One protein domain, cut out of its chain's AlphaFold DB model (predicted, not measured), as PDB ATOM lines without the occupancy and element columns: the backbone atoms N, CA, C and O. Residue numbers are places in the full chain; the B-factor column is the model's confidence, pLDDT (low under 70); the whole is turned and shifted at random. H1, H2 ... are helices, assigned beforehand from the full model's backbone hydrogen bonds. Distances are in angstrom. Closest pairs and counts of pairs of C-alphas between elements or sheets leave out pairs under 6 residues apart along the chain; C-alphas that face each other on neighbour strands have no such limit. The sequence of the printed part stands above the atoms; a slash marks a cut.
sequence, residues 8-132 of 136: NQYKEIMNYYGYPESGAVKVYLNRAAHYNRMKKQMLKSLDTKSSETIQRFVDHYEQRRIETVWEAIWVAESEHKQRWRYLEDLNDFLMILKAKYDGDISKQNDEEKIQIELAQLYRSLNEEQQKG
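AT A GLANCE: This is residues 8 to 132 of the 136 residues of an uncharacterized protein of Lactobacillus vaccinostercus DSM 20634 (UniProt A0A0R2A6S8). A long helical hairpin, H2 and H3 side by side, has short H1 packed along H3 and H5 crossing H2; H4 lies at the end away from the hairpin's turn. The 125 printed residues hold five named helices, H1 to H5, class all helix. The whole is a loose rod, radius of gyration of the C-alphas 18.5 A, spanning 65 by 32 by 23 A.

HOW THE PARTS SIT: H1, residues 8 to 17, touches H3, residues 52 to 82, with C-alphas 14 and 73 closest at 7.2 A. H2, residues 23 to 45, and H3 form a hairpin, a shallow tilt of 11 degrees, closest C-alphas 32 and 65 at 4.4 A. H5, residues 110 to 131, touches H2 at a steep 45 degrees, closest C-alphas 27 and 126 at 5.7 A. H4, residues 90 to 100, is close to H5 but not clearly touching. O i to N i+4 pairs are within hydrogen-bond range throughout H1, H3, H4 and H5, and in 18 of 19 in H2.

IN THESE COORDINATES: H1 begins at C-alpha 8 (173.224, 217.082, 235.645). H3 measures 45.1 A. H5 ends at C-alpha 131 (191.747, 208.189, 215.400).

THE WHOLE: The printed part has no cut. Residues 47 to 50 are under pLDDT 70.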
ATOM      1  N   ASN A   8     173.905 215.931 235.061       88.56
ATOM      2  CA  ASN A   8     173.224 217.082 235.645       88.56
ATOM      3  C   ASN A   8     174.092 217.707 236.735       88.56
ATOM      4  O   ASN A   8     174.273 218.919 236.727       88.56
ATOM      5  N   GLN A   9     174.717 216.893 237.586       90.75
ATOM      6  CA  GLN A   9     175.664 217.374 238.595       90.75
ATOM      7  C   GLN A   9     176.879 218.057 237.962       90.75
ATOM      8  O   GLN A   9     177.297 219.117 238.422       90.75
ATOM      9  N   TYR A  10     177.414 217.499 236.869       93.81
ATOM     10  CA  TYR A  10     178.440 218.177 236.071       93.81
ATOM     11  C   TYR A  10     177.969 219.572 235.630       93.81
ATOM     12  O   TYR A  10     178.653 220.563 235.878       93.81
ATOM     13  N   LYS A  11     176.775 219.669 235.031       93.69
ATOM     14  CA  LYS A  11     176.210 220.950 234.583       93.69
ATOM     15  C   LYS A  11     175.991 221.938 235.720       93.69
ATOM     16  O   LYS A  11     176.266 223.119 235.542       93.69
ATOM     17  N   GLU A  12     175.486 221.478 236.858       95.38
ATOM     18  CA  GLU A  12     175.270 222.314 238.038       95.38
ATOM     19  C   GLU A  12     176.583 222.926 238.521       95.38
ATOM     20  O   GLU A  12     176.642 224.139 238.711       95.38
ATOM     21  N   ILE A  13     177.647 222.124 238.627       95.56
ATOM     22  CA  ILE A  13     178.978 222.602 239.021       95.56
ATOM     23  C   ILE A  13     179.507 223.617 238.001       95.56
ATOM     24  O   ILE A  13     179.885 224.725 238.380       95.56
ATOM     25  N   MET A  14     179.497 223.272 236.710       96.50
ATOM     26  CA  MET A  14     180.002 224.156 235.653       96.50
ATOM     27  C   MET A  14     179.266 225.501 235.632       96.50
ATOM     28  O   MET A  14     179.902 226.550 235.542       96.50
ATOM     29  N   ASN A  15     177.937 225.482 235.774       96.81
ATOM     30  CA  ASN A  15     177.114 226.689 235.800       96.81
ATOM     31  C   ASN A  15     177.329 227.513 237.072       96.81
ATOM     32  O   ASN A  15     177.451 228.732 236.987       96.81
ATOM     33  N   TYR A  16     177.377 226.865 238.240       96.88
ATOM     34  CA  TYR A  16     177.527 227.544 239.527       96.88
ATOM     35  C   TYR A  16     178.828 228.347 239.601       96.88
ATOM     36  O   TYR A  16     178.825 229.483 240.071       96.88
ATOM     37  N   TYR A  17     179.927 227.783 239.095       96.12
ATOM     38  CA  TYR A  17     181.228 228.451 239.095       96.12
ATOM     39  C   TYR A  17     181.519 229.264 237.824       96.12
ATOM     40  O   TYR A  17     182.545 229.937 237.754       96.12
ATOM     41  N   GLY A  18     180.639 229.228 236.817       95.62
ATOM     42  CA  GLY A  18     180.868 229.910 235.539       95.62
ATOM     43  C   GLY A  18     182.084 229.366 234.782       95.62
ATOM     44  O   GLY A  18     182.825 230.128 234.156       95.62
ATOM     45  N   TYR A  19     182.322 228.056 234.871       97.69
ATOM     46  CA  TYR A  19     183.450 227.408 234.211       97.69
ATOM     47  C   TYR A  19     183.212 227.245 232.700       97.69
ATOM     48  O   TYR A  19     182.086 226.964 232.276       97.69
ATOM     49  N   PRO A  20     184.253 227.407 231.862       91.31
ATOM     50  CA  PRO A  20     184.124 227.281 230.415       91.31
ATOM     51  C   PRO A  20     184.031 225.814 229.974       91.31
ATOM     52  O   PRO A  20     184.749 224.957 230.477       91.31
ATOM     53  N   GLU A  21     183.214 225.523 228.960       94.62
ATOM     54  CA  GLU A  21     183.227 224.224 228.269       94.62
ATOM     55  C   GLU A  21     184.172 224.272 227.049       94.62
ATOM     56  O   GLU A  21     183.740 224.361 225.893       94.62
ATOM     57  N   SER A  22     185.480 224.272 227.317       97.38
ATOM     58  CA  SER A  22     186.539 224.348 226.300       97.38
ATOM     59  C   SER A  22     186.768 223.034 225.545       97.38
ATOM     60  O   SER A  22     186.201 221.981 225.854       97.38
ATOM     61  N   GLY A  23     187.653 223.074 224.549       96.94
ATOM     62  CA  GLY A  23     188.162 221.894 223.864       96.94
ATOM     63  C   GLY A  23     188.815 220.897 224.824       96.94
ATOM     64  O   GLY A  23     188.555 219.700 224.708       96.94
ATOM     65  N   ALA A  24     189.605 221.364 225.795       97.06
ATOM     66  CA  ALA A  24     190.254 220.492 226.776       97.06
ATOM     67  C   ALA A  24     189.229 219.816 227.707       97.06
ATOM     68  O   ALA A  24     189.332 218.623 227.987       97.06
ATOM     69  N   VAL A  25     188.168 220.529 228.101       97.44
ATOM     70  CA  VAL A  25     187.036 219.937 228.834       97.44
ATOM     71  C   VAL A  25     186.347 218.859 227.990       97.44
ATOM     72  O   VAL A  25     186.084 217.750 228.465       97.44
ATOM     73  N   LYS A  26     186.106 219.135 226.703       96.25
ATOM     74  CA  LYS A  26     185.463 218.188 225.775       96.25
ATOM     75  C   LYS A  26     186.277 216.918 225.544       96.25
ATOM     76  O   LYS A  26     185.676 215.856 225.393       96.25
ATOM     77  N   VAL A  27     187.609 216.992 225.560       95.94
ATOM     78  CA  VAL A  27     188.496 215.814 225.493       95.94
ATOM     79  C   VAL A  27     188.147 214.811 226.593       95.94
ATOM     80  O   VAL A  27     188.009 213.620 226.311       95.94
ATOM     81  N   TYR A  28     187.939 215.278 227.823       95.06
ATOM     82  CA  TYR A  28     187.559 214.416 228.939       95.06
ATOM     83  C   TYR A  28     186.089 213.986 228.870       95.06
ATOM     84  O   TYR A  28     185.786 212.805 229.030       95.06
ATOM     85  N   LEU A  29     185.159 214.877 228.516       95.00
ATOM     86  CA  LEU A  29     183.753 214.479 228.341       95.00
ATOM     87  C   LEU A  29     183.574 213.382 227.276       95.00
ATOM     88  O   LEU A  29     182.785 212.451 227.462       95.00
ATOM     89  N   ASN A  30     184.338 213.441 226.187       94.00
ATOM     90  CA  ASN A  30     184.327 212.424 225.141       94.00
ATOM     91  C   ASN A  30     184.891 211.080 225.634       94.00
ATOM     92  O   ASN A  30     184.317 210.030 225.322       94.00
ATOM     93  N   ARG A  31     185.946 211.087 226.462       92.81
ATOM     94  CA  ARG A  31     186.445 209.875 227.147       92.81
ATOM     95  C   ARG A  31     185.413 209.307 228.121       92.81
ATOM     96  O   ARG A  31     185.145 208.108 228.085       92.81
ATOM     97  N   ALA A  32     184.724 210.144 228.892       93.75
ATOM     98  CA  ALA A  32     183.644 209.690 229.766       93.75
ATOM     99  C   ALA A  32     182.509 209.042 228.949       93.75
ATOM    100  O   ALA A  32     181.985 207.980 229.303       93.75
ATOM    101  N   ALA A  33     182.162 209.622 227.796       92.69
ATOM    102  CA  ALA A  33     181.201 209.031 226.871       92.69
ATOM    103  C   ALA A  33     181.695 207.697 226.278       92.69
ATOM    104  O   ALA A  33     180.894 206.774 226.105       92.69
ATOM    105  N   HIS A  34     182.993 207.558 225.988       93.50
ATOM    106  CA  HIS A  34     183.602 206.289 225.587       93.50
ATOM    107  C   HIS A  34     183.445 205.216 226.673       93.50
ATOM    108  O   HIS A  34     182.866 204.165 226.393       93.50
ATOM    109  N   TYR A  35     183.829 205.502 227.918       93.75
ATOM    110  CA  TYR A  35     183.686 204.553 229.026       93.75
ATOM    111  C   TYR A  35     182.230 204.156 229.280       93.75
ATOM    112  O   TYR A  35     181.919 202.979 229.464       93.75
ATOM    113  N   ASN A  36     181.293 205.098 229.162       93.06
ATOM    114  CA  ASN A  36     179.870 204.779 229.246       93.06
ATOM    115  C   ASN A  36     179.399 203.847 228.109       93.06
ATOM    116  O   ASN A  36     178.541 202.988 228.328       93.06
ATOM    117  N   ARG A  37     179.943 203.987 226.889       92.62
ATOM    118  CA  ARG A  37     179.660 203.058 225.780       92.62
ATOM    119  C   ARG A  37     180.205 201.660 226.076       92.62
ATOM    120  O   ARG A  37     179.459 200.703 225.887       92.62
ATOM    121  N   MET A  38     181.433 201.547 226.586       92.81
ATOM    122  CA  MET A  38     182.038 200.263 226.975       92.81
ATOM    123  C   MET A  38     181.237 199.573 228.078       92.81
ATOM    124  O   MET A  38     180.835 198.421 227.919       92.81
ATOM    125  N   LYS A  39     180.854 200.314 229.123       92.75
ATOM    126  CA  LYS A  39     179.946 199.829 230.171       92.75
ATOM    127  C   LYS A  39     178.650 199.258 229.590       92.75
ATOM    128  O   LYS A  39     178.255 198.144 229.921       92.75
ATOM    129  N   LYS A  40     177.984 199.997 228.692       91.12
ATOM    130  CA  LYS A  40     176.734 199.550 228.052       91.12
ATOM    131  C   LYS A  40     176.925 198.308 227.180       91.12
ATOM    132  O   LYS A  40     176.009 197.498 227.099       91.12
ATOM    133  N   GLN A  41     178.069 198.158 226.515       90.50
ATOM    134  CA  GLN A  41     178.379 196.953 225.741       90.50
ATOM    135  C   GLN A  41     178.567 195.734 226.652       90.50
ATOM    136  O   GLN A  41     177.998 194.685 226.363       90.50
ATOM    137  N   MET A  42     179.261 195.892 227.783       89.31
ATOM    138  CA  MET A  42     179.419 194.830 228.785       89.31
ATOM    139  C   MET A  42     178.089 194.460 229.458       89.31
ATOM    140  O   MET A  42     177.791 193.288 229.651       89.31
ATOM    141  N   LEU A  43     177.222 195.436 229.740       88.56
ATOM    142  CA  LEU A  43     175.876 195.161 230.261       88.56
ATOM    143  C   LEU A  43     175.008 194.359 229.280       88.56
ATOM    144  O   LEU A  43     174.204 193.542 229.709       88.56
ATOM    145  N   LYS A  44     175.179 194.543 227.967       86.44
ATOM    146  CA  LYS A  44     174.452 193.750 226.960       86.44
ATOM    147  C   LYS A  44     174.938 192.301 226.869       86.44
ATOM    148  O   LYS A  44     174.174 191.451 226.428       86.44
ATOM    149  N   SER A  45     176.181 192.006 227.254       77.19
ATOM    150  CA  SER A  45     176.706 190.633 227.254       77.19
ATOM    151  C   SER A  45     176.331 189.837 228.514       77.19
ATOM    152  O   SER A  45     176.416 188.604 228.508       77.19
ATOM    153  N   LEU A  46     175.845 190.508 229.567       70.56
ATOM    154  CA  LEU A  46     175.356 189.883 230.804       70.56
ATOM    155  C   LEU A  46     174.124 188.990 230.590       70.56
ATOM    156  O   LEU A  46     174.047 187.948 231.239       70.56
ATOM    157  N   ASP A  47     173.240 189.315 229.637       64.00
ATOM    158  CA  ASP A  47     172.059 188.491 229.300       64.00
ATOM    159  C   ASP A  47     172.428 187.084 228.797       64.00
ATOM    160  O   ASP A  47     171.606 186.171 228.818       64.00
ATOM    161  N   THR A  48     173.678 186.877 228.370       60.38
ATOM    162  CA  THR A  48     174.143 185.587 227.845       60.38
ATOM    163  C   THR A  48     174.888 184.716 228.855       60.38
ATOM    164  O   THR A  48     174.835 183.495 228.717       60.38
ATOM    165  N   LYS A  49     175.568 185.290 229.859       56.41
ATOM    166  CA  LYS A  49     176.287 184.567 230.932       56.41
ATOM    167  C   LYS A  49     176.531 185.522 232.105       56.41
ATOM    168  O   LYS A  49     177.469 186.314 232.044       56.41
ATOM    169  N   SER A  50     175.749 185.449 233.184       61.09
ATOM    170  CA  SER A  50     176.059 186.227 234.389       61.09
ATOM    171  C   SER A  50     177.364 185.696 234.993       61.09
ATOM    172  O   SER A  50     177.386 184.633 235.614       61.09
ATOM    173  N   SER A  51     178.470 186.399 234.764       73.50
ATOM    174  CA  SER A  51     179.757 186.089 235.380       73.50
ATOM    175  C   SER A  51     180.223 187.292 236.183       73.50
ATOM    176  O   SER A  51     180.162 188.428 235.713       73.50
ATOM    177  N   GLU A  52     180.699 187.037 237.399       82.94
ATOM    178  CA  GLU A  52     181.299 188.033 238.294       82.94
ATOM    179  C   GLU A  52     182.364 188.885 237.576       82.94
ATOM    180  O   GLU A  52     182.514 190.077 237.834       82.94
ATOM    181  N   THR A  53     183.054 188.297 236.597       82.81
ATOM    182  CA  THR A  53     184.013 188.974 235.723       82.81
ATOM    183  C   THR A  53     183.404 190.131 234.928       82.81
ATOM    184  O   THR A  53     184.016 191.194 234.875       82.81
ATOM    185  N   ILE A  54     182.213 189.977 234.332       85.00
ATOM    186  CA  ILE A  54     181.578 191.068 233.566       85.00
ATOM    187  C   ILE A  54     181.197 192.218 234.501       85.00
ATOM    188  O   ILE A  54     181.397 193.379 234.146       85.00
ATOM    189  N   GLN A  55     180.722 191.909 235.711       87.19
ATOM    190  CA  GLN A  55     180.394 192.937 236.698       87.19
ATOM    191  C   GLN A  55     181.626 193.776 237.065       87.19
ATOM    192  O   GLN A  55     181.544 195.000 237.073       87.19
ATOM    193  N   ARG A  56     182.799 193.148 237.245       89.38
ATOM    194  CA  ARG A  56     184.055 193.879 237.497       89.38
ATOM    195  C   ARG A  56     184.421 194.843 236.361       89.38
ATOM    196  O   ARG A  56     184.893 195.941 236.637       89.38
ATOM    197  N   PHE A  57     184.190 194.474 235.098       90.25
ATOM    198  CA  PHE A  57     184.411 195.380 233.962       90.25
ATOM    199  C   PHE A  57     183.401 196.533 233.923       90.25
ATOM    200  O   PHE A  57     183.775 197.665 233.623       90.25
ATOM    201  N   VAL A  58     182.130 196.265 234.232       91.50
ATOM    202  CA  VAL A  58     181.091 197.303 234.341       91.50
ATOM    203  C   VAL A  58     181.473 198.330 235.405       91.50
ATOM    204  O   VAL A  58     181.432 199.529 235.124       91.50
ATOM    205  N   ASP A  59     181.893 197.863 236.579       91.81
ATOM    206  CA  ASP A  59     182.303 198.723 237.689       91.81
ATOM    207  C   ASP A  59     183.570 199.514 237.337       91.81
ATOM    208  O   ASP A  59     183.630 200.719 237.579       91.81
ATOM    209  N   HIS A  60     184.547 198.873 236.685       92.94
ATOM    210  CA  HIS A  60     185.753 199.539 236.194       92.94
ATOM    211  C   HIS A  60     185.420 200.691 235.235       92.94
ATOM    212  O   HIS A  60     185.863 201.818 235.450       92.94
ATOM    213  N   TYR A  61     184.603 200.449 234.205       93.50
ATOM    214  CA  TYR A  61     184.241 201.499 233.251       93.50
ATOM    215  C   TYR A  61     183.370 202.595 233.865       93.50
ATOM    216  O   TYR A  61     183.461 203.750 233.447       93.50
ATOM    217  N   GLU A  62     182.534 202.274 234.854       93.69
ATOM    218  CA  GLU A  62     181.790 203.300 235.586       93.69
ATOM    219  C   GLU A  62     182.719 204.183 236.421       93.69
ATOM    220  O   GLU A  62     182.577 205.406 236.394       93.69
ATOM    221  N   GLN A  63     183.698 203.586 237.100       93.56
ATOM    222  CA  GLN A  63     184.696 204.322 237.867       93.56
ATOM    223  C   GLN A  63     185.511 205.252 236.958       93.56
ATOM    224  O   GLN A  63     185.576 206.452 237.224       93.56
ATOM    225  N   ARG A  64     186.034 204.738 235.834       93.94
ATOM    226  CA  ARG A  64     186.765 205.553 234.848       93.94
ATOM    227  C   ARG A  64     185.898 206.682 234.303       93.94
ATOM    228  O   ARG A  64     186.342 207.820 234.259       93.94
ATOM    229  N   ARG A  65     184.630 206.415 233.967       94.44
ATOM    230  CA  ARG A  65     183.690 207.462 233.534       94.44
ATOM    231  C   ARG A  65     183.597 208.594 234.560       94.44
ATOM    232  O   ARG A  65     183.649 209.752 234.160       94.44
ATOM    233  N   ILE A  66     183.410 208.272 235.841       93.12
ATOM    234  CA  ILE A  66     183.255 209.270 236.911       93.12
ATOM    235  C   ILE A  66     184.536 210.086 237.082       93.12
ATOM    236  O   ILE A  66     184.466 211.312 237.116       93.12
ATOM    237  N   GLU A  67     185.689 209.418 237.145       93.38
ATOM    238  CA  GLU A  67     187.004 210.067 237.222       93.38
ATOM    239  C   GLU A  67     187.188 211.063 236.080       93.38
ATOM    240  O   GLU A  67     187.495 212.225 236.315       93.38
ATOM    241  N   THR A  68     186.884 210.647 234.853       94.06
ATOM    242  CA  THR A  68     187.035 211.494 233.674       94.06
ATOM    243  C   THR A  68     186.089 212.703 233.675       94.06
ATOM    244  O   THR A  68     186.447 213.767 233.174       94.06
ATOM    245  N   VAL A  69     184.890 212.608 234.264       95.56
ATOM    246  CA  VAL A  69     184.030 213.799 234.427       95.56
ATOM    247  C   VAL A  69     184.626 214.773 235.450       95.56
ATOM    248  O   VAL A  69     184.593 215.982 235.223       95.56
ATOM    249  N   TRP A  70     185.223 214.276 236.535       95.38
ATOM    250  CA  TRP A  70     185.942 215.132 237.481       95.38
ATOM    251  C   TRP A  70     187.181 215.780 236.861       95.38
ATOM    252  O   TRP A  70     187.395 216.970 237.073       95.38
ATOM    253  N   GLU A  71     187.939 215.049 236.040       95.31
ATOM    254  CA  GLU A  71     189.048 215.610 235.259       95.31
ATOM    255  C   GLU A  71     188.560 216.758 234.363       95.31
ATOM    256  O   GLU A  71     189.181 217.818 234.328       95.31
ATOM    257  N   ALA A  72     187.397 216.610 233.717       96.50
ATOM    258  CA  ALA A  72     186.795 217.681 232.924       96.50
ATOM    259  C   ALA A  72     186.493 218.939 233.766       96.50
ATOM    260  O   ALA A  72     186.740 220.055 233.312       96.50
ATOM    261  N   ILE A  73     185.991 218.770 234.995       96.81
ATOM    262  CA  ILE A  73     185.732 219.884 235.924       96.81
ATOM    263  C   ILE A  73     187.043 220.543 236.363       96.81
ATOM    264  O   ILE A  73     187.126 221.768 236.381       96.81
ATOM    265  N   TRP A  74     188.072 219.758 236.686       96.25
ATOM    266  CA  TRP A  74     189.380 220.278 237.096       96.25
ATOM    267  C   TRP A  74     190.051 221.082 235.986       96.25
ATOM    268  O   TRP A  74     190.611 222.147 236.249       96.25
ATOM    269  N   VAL A  75     189.957 220.614 234.738       97.31
ATOM    270  CA  VAL A  75     190.421 221.377 233.575       97.31
ATOM    271  C   VAL A  75     189.685 222.706 233.483       97.31
ATOM    272  O   VAL A  75     190.329 223.744 233.358       97.31
ATOM    273  N   ALA A  76     188.357 222.688 233.591       98.06
ATOM    274  CA  ALA A  76     187.547 223.893 233.480       98.06
ATOM    275  C   ALA A  76     187.860 224.909 234.595       98.06
ATOM    276  O   ALA A  76     187.985 226.106 234.336       98.06
ATOM    277  N   GLU A  77     188.046 224.430 235.827       97.75
ATOM    278  CA  GLU A  77     188.488 225.244 236.959       97.75
ATOM    279  C   GLU A  77     189.879 225.845 236.714       97.75
ATOM    280  O   GLU A  77     190.098 227.030 236.978       97.75
ATOM    281  N   SER A  78     190.818 225.048 236.197       96.19
ATOM    282  CA  SER A  78     192.172 225.507 235.884       96.19
ATOM    283  C   SER A  78     192.157 226.605 234.820       96.19
ATOM    284  O   SER A  78     192.705 227.685 235.042       96.19
ATOM    285  N   GLU A  79     191.450 226.385 233.708       97.50
ATOM    286  CA  GLU A  79     191.296 227.366 232.625       97.50
ATOM    287  C   GLU A  79     190.627 228.655 233.106       97.50
ATOM    288  O   GLU A  79     191.042 229.756 232.735       97.50
ATOM    289  N   HIS A  80     189.633 228.537 233.990       96.94
ATOM    290  CA  HIS A  80     188.998 229.685 234.624       96.94
ATOM    291  C   HIS A  80     189.991 230.494 235.477       96.94
ATOM    292  O   HIS A  80     190.034 231.723 235.377       96.94
ATOM    293  N   LYS A  81     190.829 229.824 236.282       95.06
ATOM    294  CA  LYS A  81     191.845 230.471 237.133       95.06
ATOM    295  C   LYS A  81     192.951 231.144 236.320       95.06
ATOM    296  O   LYS A  81     193.276 232.299 236.595       95.06
ATOM    297  N   GLN A  82     193.507 230.454 235.324       93.88
ATOM    298  CA  GLN A  82     194.600 230.981 234.492       93.88
ATOM    299  C   GLN A  82     194.120 231.976 233.419       93.88
ATOM    300  O   GLN A  82     194.929 232.720 232.873       93.88
ATOM    301  N   ARG A  83     192.804 232.033 233.151       94.31
ATOM    302  CA  ARG A  83     192.136 232.944 232.199       94.31
ATOM    303  C   ARG A  83     192.478 232.722 230.724       94.31
ATOM    304  O   ARG A  83     192.334 233.638 229.916       94.31
ATOM    305  N   TRP A  84     192.891 231.513 230.367       95.44
ATOM    306  CA  TRP A  84     193.091 231.083 228.984       95.44
ATOM    307  C   TRP A  84     192.830 229.579 228.863       95.44
ATOM    308  O   TRP A  84     192.913 228.848 229.853       95.44
ATOM    309  N   ARG A  85     192.491 229.117 227.658       97.38
ATOM    310  CA  ARG A  85     192.108 227.726 227.387       97.38
ATOM    311  C   ARG A  85     193.238 226.958 226.721       97.38
ATOM    312  O   ARG A  85     193.851 227.443 225.769       97.38
ATOM    313  N   TYR A  86     193.476 225.734 227.176       97.19
ATOM    314  CA  TYR A  86     194.669 224.977 226.809       97.19
ATOM    315  C   TYR A  86     194.757 224.634 225.321       97.19
ATOM    316  O   TYR A  86     195.856 224.602 224.776       97.19
ATOM    317  N   LEU A  87     193.636 224.345 224.652       96.56
ATOM    318  CA  LEU A  87     193.659 223.975 223.232       96.56
ATOM    319  C   LEU A  87     193.473 225.175 222.310       96.56
ATOM    320  O   LEU A  87     194.079 225.220 221.241       96.56
ATOM    321  N   GLU A  88     192.642 226.126 222.716       97.25
ATOM    322  CA  GLU A  88     192.269 227.275 221.904       97.25
ATOM    323  C   GLU A  88     193.327 228.379 221.938       97.25
ATOM    324  O   GLU A  88     193.621 228.956 220.894       97.25
ATOM    325  N   ASP A  89     193.935 228.634 223.101       97.25
ATOM    326  CA  ASP A  89     194.728 229.845 223.335       97.25
ATOM    327  C   ASP A  89     196.237 229.549 223.544       97.25
ATOM    328  O   ASP A  89     197.018 230.453 223.844       97.25
ATOM    329  N   LEU A  90     196.696 228.299 223.346       94.81
ATOM    330  CA  LEU A  90     198.108 227.906 223.545       94.81
ATOM    331  C   LEU A  90     199.089 228.746 222.722       94.81
ATOM    332  O   LEU A  90     200.157 229.103 223.210       94.81
ATOM    333  N   ASN A  91     198.762 229.043 221.463       95.19
ATOM    334  CA  ASN A  91     199.667 229.803 220.598       95.19
ATOM    335  C   ASN A  91     199.856 231.238 221.107       95.19
ATOM    336  O   ASN A  91     200.978 231.747 221.093       95.19
ATOM    337  N   ASP A  92     198.782 231.856 221.600       96.31
ATOM    338  CA  ASP A  92     198.831 233.197 222.178       96.31
ATOM    339  C   ASP A  92     199.640 233.186 223.477       96.31
ATOM    340  O   ASP A  92     200.511 234.036 223.674       96.31
ATOM    341  N   PHE A  93     199.442 232.169 224.320       94.75
ATOM    342  CA  PHE A  93     200.245 231.964 225.524       94.75
ATOM    343  C   PHE A  93     201.743 231.808 225.206       94.75
ATOM    344  O   PHE A  93     202.578 232.498 225.791       94.75
ATOM    345  N   LEU A  94     202.102 230.980 224.220       94.94
ATOM    346  CA  LEU A  94     203.494 230.814 223.785       94.94
ATOM    347  C   LEU A  94     204.092 232.117 223.234       94.94
ATOM    348  O   LEU A  94     205.273 232.393 223.452       94.94
ATOM    349  N   MET A  95     203.296 232.939 222.546       95.88
ATOM    350  CA  MET A  95     203.734 234.252 222.071       95.88
ATOM    351  C   MET A  95     204.007 235.214 223.236       95.88
ATOM    352  O   MET A  95     205.016 235.923 223.214       95.88
ATOM    353  N   ILE A  96     203.166 235.197 224.275       94.50
ATOM    354  CA  ILE A  96     203.377 235.965 225.511       94.50
ATOM    355  C   ILE A  96     204.668 235.519 226.204       94.50
ATOM    356  O   ILE A  96     205.484 236.369 226.559       94.50
ATOM    357  N   LEU A  97     204.905 234.210 226.345       95.56
ATOM    358  CA  LEU A  97     206.144 233.693 226.938       95.56
ATOM    359  C   LEU A  97     207.376 234.089 226.124       95.56
ATOM    360  O   LEU A  97     208.387 234.506 226.686       95.56
ATOM    361  N   LYS A  98     207.285 234.019 224.793       96.31
ATOM    362  CA  LYS A  98     208.368 234.448 223.907       96.31
ATOM    363  C   LYS A  98     208.702 235.927 224.104       96.31
ATOM    364  O   LYS A  98     209.877 236.270 224.119       96.31
ATOM    365  N   ALA A  99     207.702 236.791 224.278       96.62
ATOM    366  CA  ALA A  99     207.923 238.203 224.585       96.62
ATOM    367  C   ALA A  99     208.494 238.406 225.999       96.62
ATOM    368  O   ALA A  99     209.428 239.180 226.172       96.62
ATOM    369  N   LYS A 100     207.975 237.679 226.998       96.69
ATOM    370  CA  LYS A 100     208.419 237.737 228.401       96.69
ATOM    371  C   LYS A 100     209.892 237.356 228.576       96.69
ATOM    372  O   LYS A 100     210.560 237.916 229.439       96.69
ATOM    373  N   TYR A 101     210.381 236.404 227.784       96.94
ATOM    374  CA  TYR A 101     211.731 235.852 227.898       96.94
ATOM    375  C   TYR A 101     212.663 236.235 226.740       96.94
ATOM    376  O   TYR A 101     213.625 235.516 226.464       96.94
ATOM    377  N   ASP A 102     212.396 237.351 226.054       95.00
ATOM    378  CA  ASP A 102     213.235 237.883 224.964       95.00
ATOM    379  C   ASP A 102     213.559 236.848 223.868       95.00
ATOM    380  O   ASP A 102     214.661 236.785 223.322       95.00
ATOM    381  N   GLY A 103     212.591 235.993 223.546       92.94
ATOM    382  CA  GLY A 103     212.722 234.927 222.557       92.94
ATOM    383  C   GLY A 103     213.156 233.569 223.111       92.94
ATOM    384  O   GLY A 103     212.989 232.571 222.409       92.94
ATOM    385  N   ASP A 104     213.660 233.503 224.344       93.44
ATOM    386  CA  ASP A 104     214.193 232.285 224.962       93.44
ATOM    387  C   ASP A 104     213.186 231.626 225.915       93.44
ATOM    388  O   ASP A 104     213.240 231.773 227.137       93.44
ATOM    389  N   ILE A 105     212.265 230.851 225.342       88.31
ATOM    390  CA  ILE A 105     211.217 230.145 226.097       88.31
ATOM    391  C   ILE A 105     211.758 229.070 227.057       88.31
ATOM    392  O   ILE A 105     211.017 228.605 227.913       88.31
ATOM    393  N   SER A 106     213.044 228.696 226.987       91.31
ATOM    394  CA  SER A 106     213.631 227.730 227.934       91.31
ATOM    395  C   SER A 106     213.699 228.257 229.373       91.31
ATOM    396  O   SER A 106     213.837 227.474 230.311       91.31
ATOM    397  N   LYS A 107     213.549 229.575 229.552       93.69
ATOM    398  CA  LYS A 107     213.511 230.269 230.847       93.69
ATOM    399  C   LYS A 107     212.143 230.242 231.536       93.69
ATOM    400  O   LYS A 107     211.992 230.864 232.592       93.69
ATOM    401  N   GLN A 108     211.157 229.572 230.941       95.00
ATOM    402  CA  GLN A 108     209.845 229.360 231.546       95.00
ATOM    403  C   GLN A 108     209.971 228.750 232.949       95.00
ATOM    404  O   GLN A 108     210.828 227.897 233.196       95.00
ATOM    405  N   ASN A 109     209.126 229.200 233.873       96.06
ATOM    406  CA  ASN A 109     209.081 228.631 235.216       96.06
ATOM    407  C   ASN A 109     208.343 227.275 235.225       96.06
ATOM    408  O   ASN A 109     207.795 226.834 234.212       96.06
ATOM    409  N   ASP A 110     208.323 226.612 236.382       96.31
ATOM    410  CA  ASP A 110     207.704 225.287 236.515       96.31
ATOM    411  C   ASP A 110     206.199 225.298 236.204       96.31
ATOM    412  O   ASP A 110     205.692 224.364 235.587       96.31
ATOM    413  N   GLU A 111     205.483 226.362 236.575       94.12
ATOM    414  CA  GLU A 111     204.046 226.493 236.308       94.12
ATOM    415  C   GLU A 111     203.759 226.626 234.806       94.12
ATOM    416  O   GLU A 111     202.919 225.911 234.262       94.12
ATOM    417  N   GLU A 112     204.499 227.489 234.112       95.31
ATOM    418  CA  GLU A 112     204.394 227.690 232.664       95.31
ATOM    419  C   GLU A 112     204.769 226.418 231.900       95.31
ATOM    420  O   GLU A 112     204.135 226.066 230.904       95.31
ATOM    421  N   LYS A 113     205.770 225.682 232.393       95.94
ATOM    422  CA  LYS A 113     206.146 224.382 231.839       95.94
ATOM    423  C   LYS A 113     205.008 223.372 231.964       95.94
ATOM    424  O   LYS A 113     204.648 222.758 230.961       95.94
ATOM    425  N   ILE A 114     204.409 223.250 233.149       95.19
ATOM    426  CA  ILE A 114     203.259 222.364 233.380       95.19
ATOM    427  C   ILE A 114     202.087 222.763 232.479       95.19
ATOM    428  O   ILE A 114     201.452 221.905 231.874       95.19
ATOM    429  N   GLN A 115     201.813 224.057 232.328       95.44
ATOM    430  CA  GLN A 115     200.753 224.551 231.450       95.44
ATOM    431  C   GLN A 115     200.956 224.144 229.980       95.44
ATOM    432  O   GLN A 115     200.001 223.728 229.317       95.44
ATOM    433  N   ILE A 116     202.193 224.216 229.475       95.12
ATOM    434  CA  ILE A 116     202.542 223.767 228.118       95.12
ATOM    435  C   ILE A 116     202.396 222.248 227.994       95.12
ATOM    436  O   ILE A 116     201.815 221.769 227.020       95.12
ATOM    437  N   GLU A 117     202.895 221.491 228.972       95.94
ATOM    438  CA  GLU A 117     202.802 220.026 228.994       95.94
ATOM    439  C   GLU A 117     201.342 219.551 229.027       95.94
ATOM    440  O   GLU A 117     200.971 218.651 228.272       95.94
ATOM    441  N   LEU A 118     200.483 220.200 229.818       96.06
ATOM    442  CA  LEU A 118     199.047 219.912 229.854       96.06
ATOM    443  C   LEU A 118     198.374 220.216 228.512       96.06
ATOM    444  O   LEU A 118     197.613 219.393 228.007       96.06
ATOM    445  N   ALA A 119     198.688 221.350 227.884       96.56
ATOM    446  CA  ALA A 119     198.142 221.671 226.569       96.56
ATOM    447  C   ALA A 119     198.550 220.645 225.497       96.56
ATOM    448  O   ALA A 119     197.733 220.247 224.660       96.56
ATOM    449  N   GLN A 120     199.801 220.176 225.539       96.06
ATOM    450  CA  GLN A 120     200.296 219.114 224.663       96.06
ATOM    451  C   GLN A 120     199.601 217.776 224.937       96.06
ATOM    452  O   GLN A 120     199.181 217.107 223.990       96.06
ATOM    453  N   LEU A 121     199.417 217.413 226.210       95.00
ATOM    454  CA  LEU A 121     198.672 216.225 226.616       95.00
ATOM    455  C   LEU A 121     197.243 216.260 226.065       95.00
ATOM    456  O   LEU A 121     196.815 215.306 225.417       95.00
ATOM    457  N   TYR A 122     196.512 217.360 226.255       96.00
ATOM    458  CA  TYR A 122     195.132 217.469 225.774       96.00
ATOM    459  C   TYR A 122     195.048 217.418 224.251       96.00
ATOM    460  O   TYR A 122     194.107 216.832 223.714       96.00
ATOM    461  N   ARG A 123     196.036 217.973 223.540       95.62
ATOM    462  CA  ARG A 123     196.111 217.866 222.080       95.62
ATOM    463  C   ARG A 123     196.311 216.412 221.654       95.62
ATOM    464  O   ARG A 123     195.546 215.930 220.824       95.62
ATOM    465  N   SER A 124     197.263 215.710 222.272       94.81
ATOM    466  CA  SER A 124     197.517 214.288 222.011       94.81
ATOM    467  C   SER A 124     196.273 213.440 222.273       94.81
ATOM    468  O   SER A 124     195.860 212.668 221.412       94.81
ATOM    469  N   LEU A 125     195.619 213.635 223.422       93.31
ATOM    470  CA  LEU A 125     194.384 212.928 223.764       93.31
ATOM    471  C   LEU A 125     193.258 213.230 222.770       93.31
ATOM    472  O   LEU A 125     192.477 212.342 222.447       93.31
ATOM    473  N   ASN A 126     193.137 214.465 222.280       94.25
ATOM    474  CA  ASN A 126     192.135 214.811 221.273       94.25
ATOM    475  C   ASN A 126     192.399 214.090 219.939       94.25
ATOM    476  O   ASN A 126     191.477 213.543 219.333       94.25
ATOM    477  N   GLU A 127     193.654 214.057 219.489       94.38
ATOM    478  CA  GLU A 127     194.056 213.373 218.255       94.38
ATOM    479  C   GLU A 127     193.841 211.857 218.333       94.38
ATOM    480  O   GLU A 127     193.317 211.258 217.393       94.38
ATOM    481  N   GLU A 128     194.198 211.237 219.457       90.75
ATOM    482  CA  GLU A 128     193.952 209.815 219.729       90.75
ATOM    483  C   GLU A 128     192.460 209.475 219.616       90.75
ATOM    484  O   GLU A 128     192.068 208.533 218.923       90.75
ATOM    485  N   GLN A 129     191.599 210.297 220.220       90.88
ATOM    486  CA  GLN A 129     190.150 210.099 220.175       90.88
ATOM    487  C   GLN A 129     189.578 210.212 218.762       90.88
ATOM    488  O   GLN A 129     188.681 209.445 218.402       90.88
ATOM    489  N   GLN A 130     190.108 211.125 217.946       90.06
ATOM    490  CA  GLN A 130     189.717 211.274 216.542       90.06
ATOM    491  C   GLN A 130     190.141 210.070 215.690       90.06
ATOM    492  O   GLN A 130     189.431 209.705 214.754       90.06
ATOM    493  N   LYS A 131     191.261 209.425 216.037       91.88
ATOM    494  CA  LYS A 131     191.747 208.189 215.400       91.88
ATOM    495  C   LYS A 131     191.067 206.924 215.938       91.88
ATOM    496  O   LYS A 131     191.212 205.856 215.352       91.88
ATOM    497  N   GLY A 132     190.305 207.033 217.028       87.06
ATOM    498  CA  GLY A 132     189.699 205.891 217.715       87.06
ATOM    499  C   GLY A 132     190.685 205.089 218.573       87.06
ATOM    500  O   GLY A 132     190.369 203.972 218.976       87.06
TER     501      GLY A 132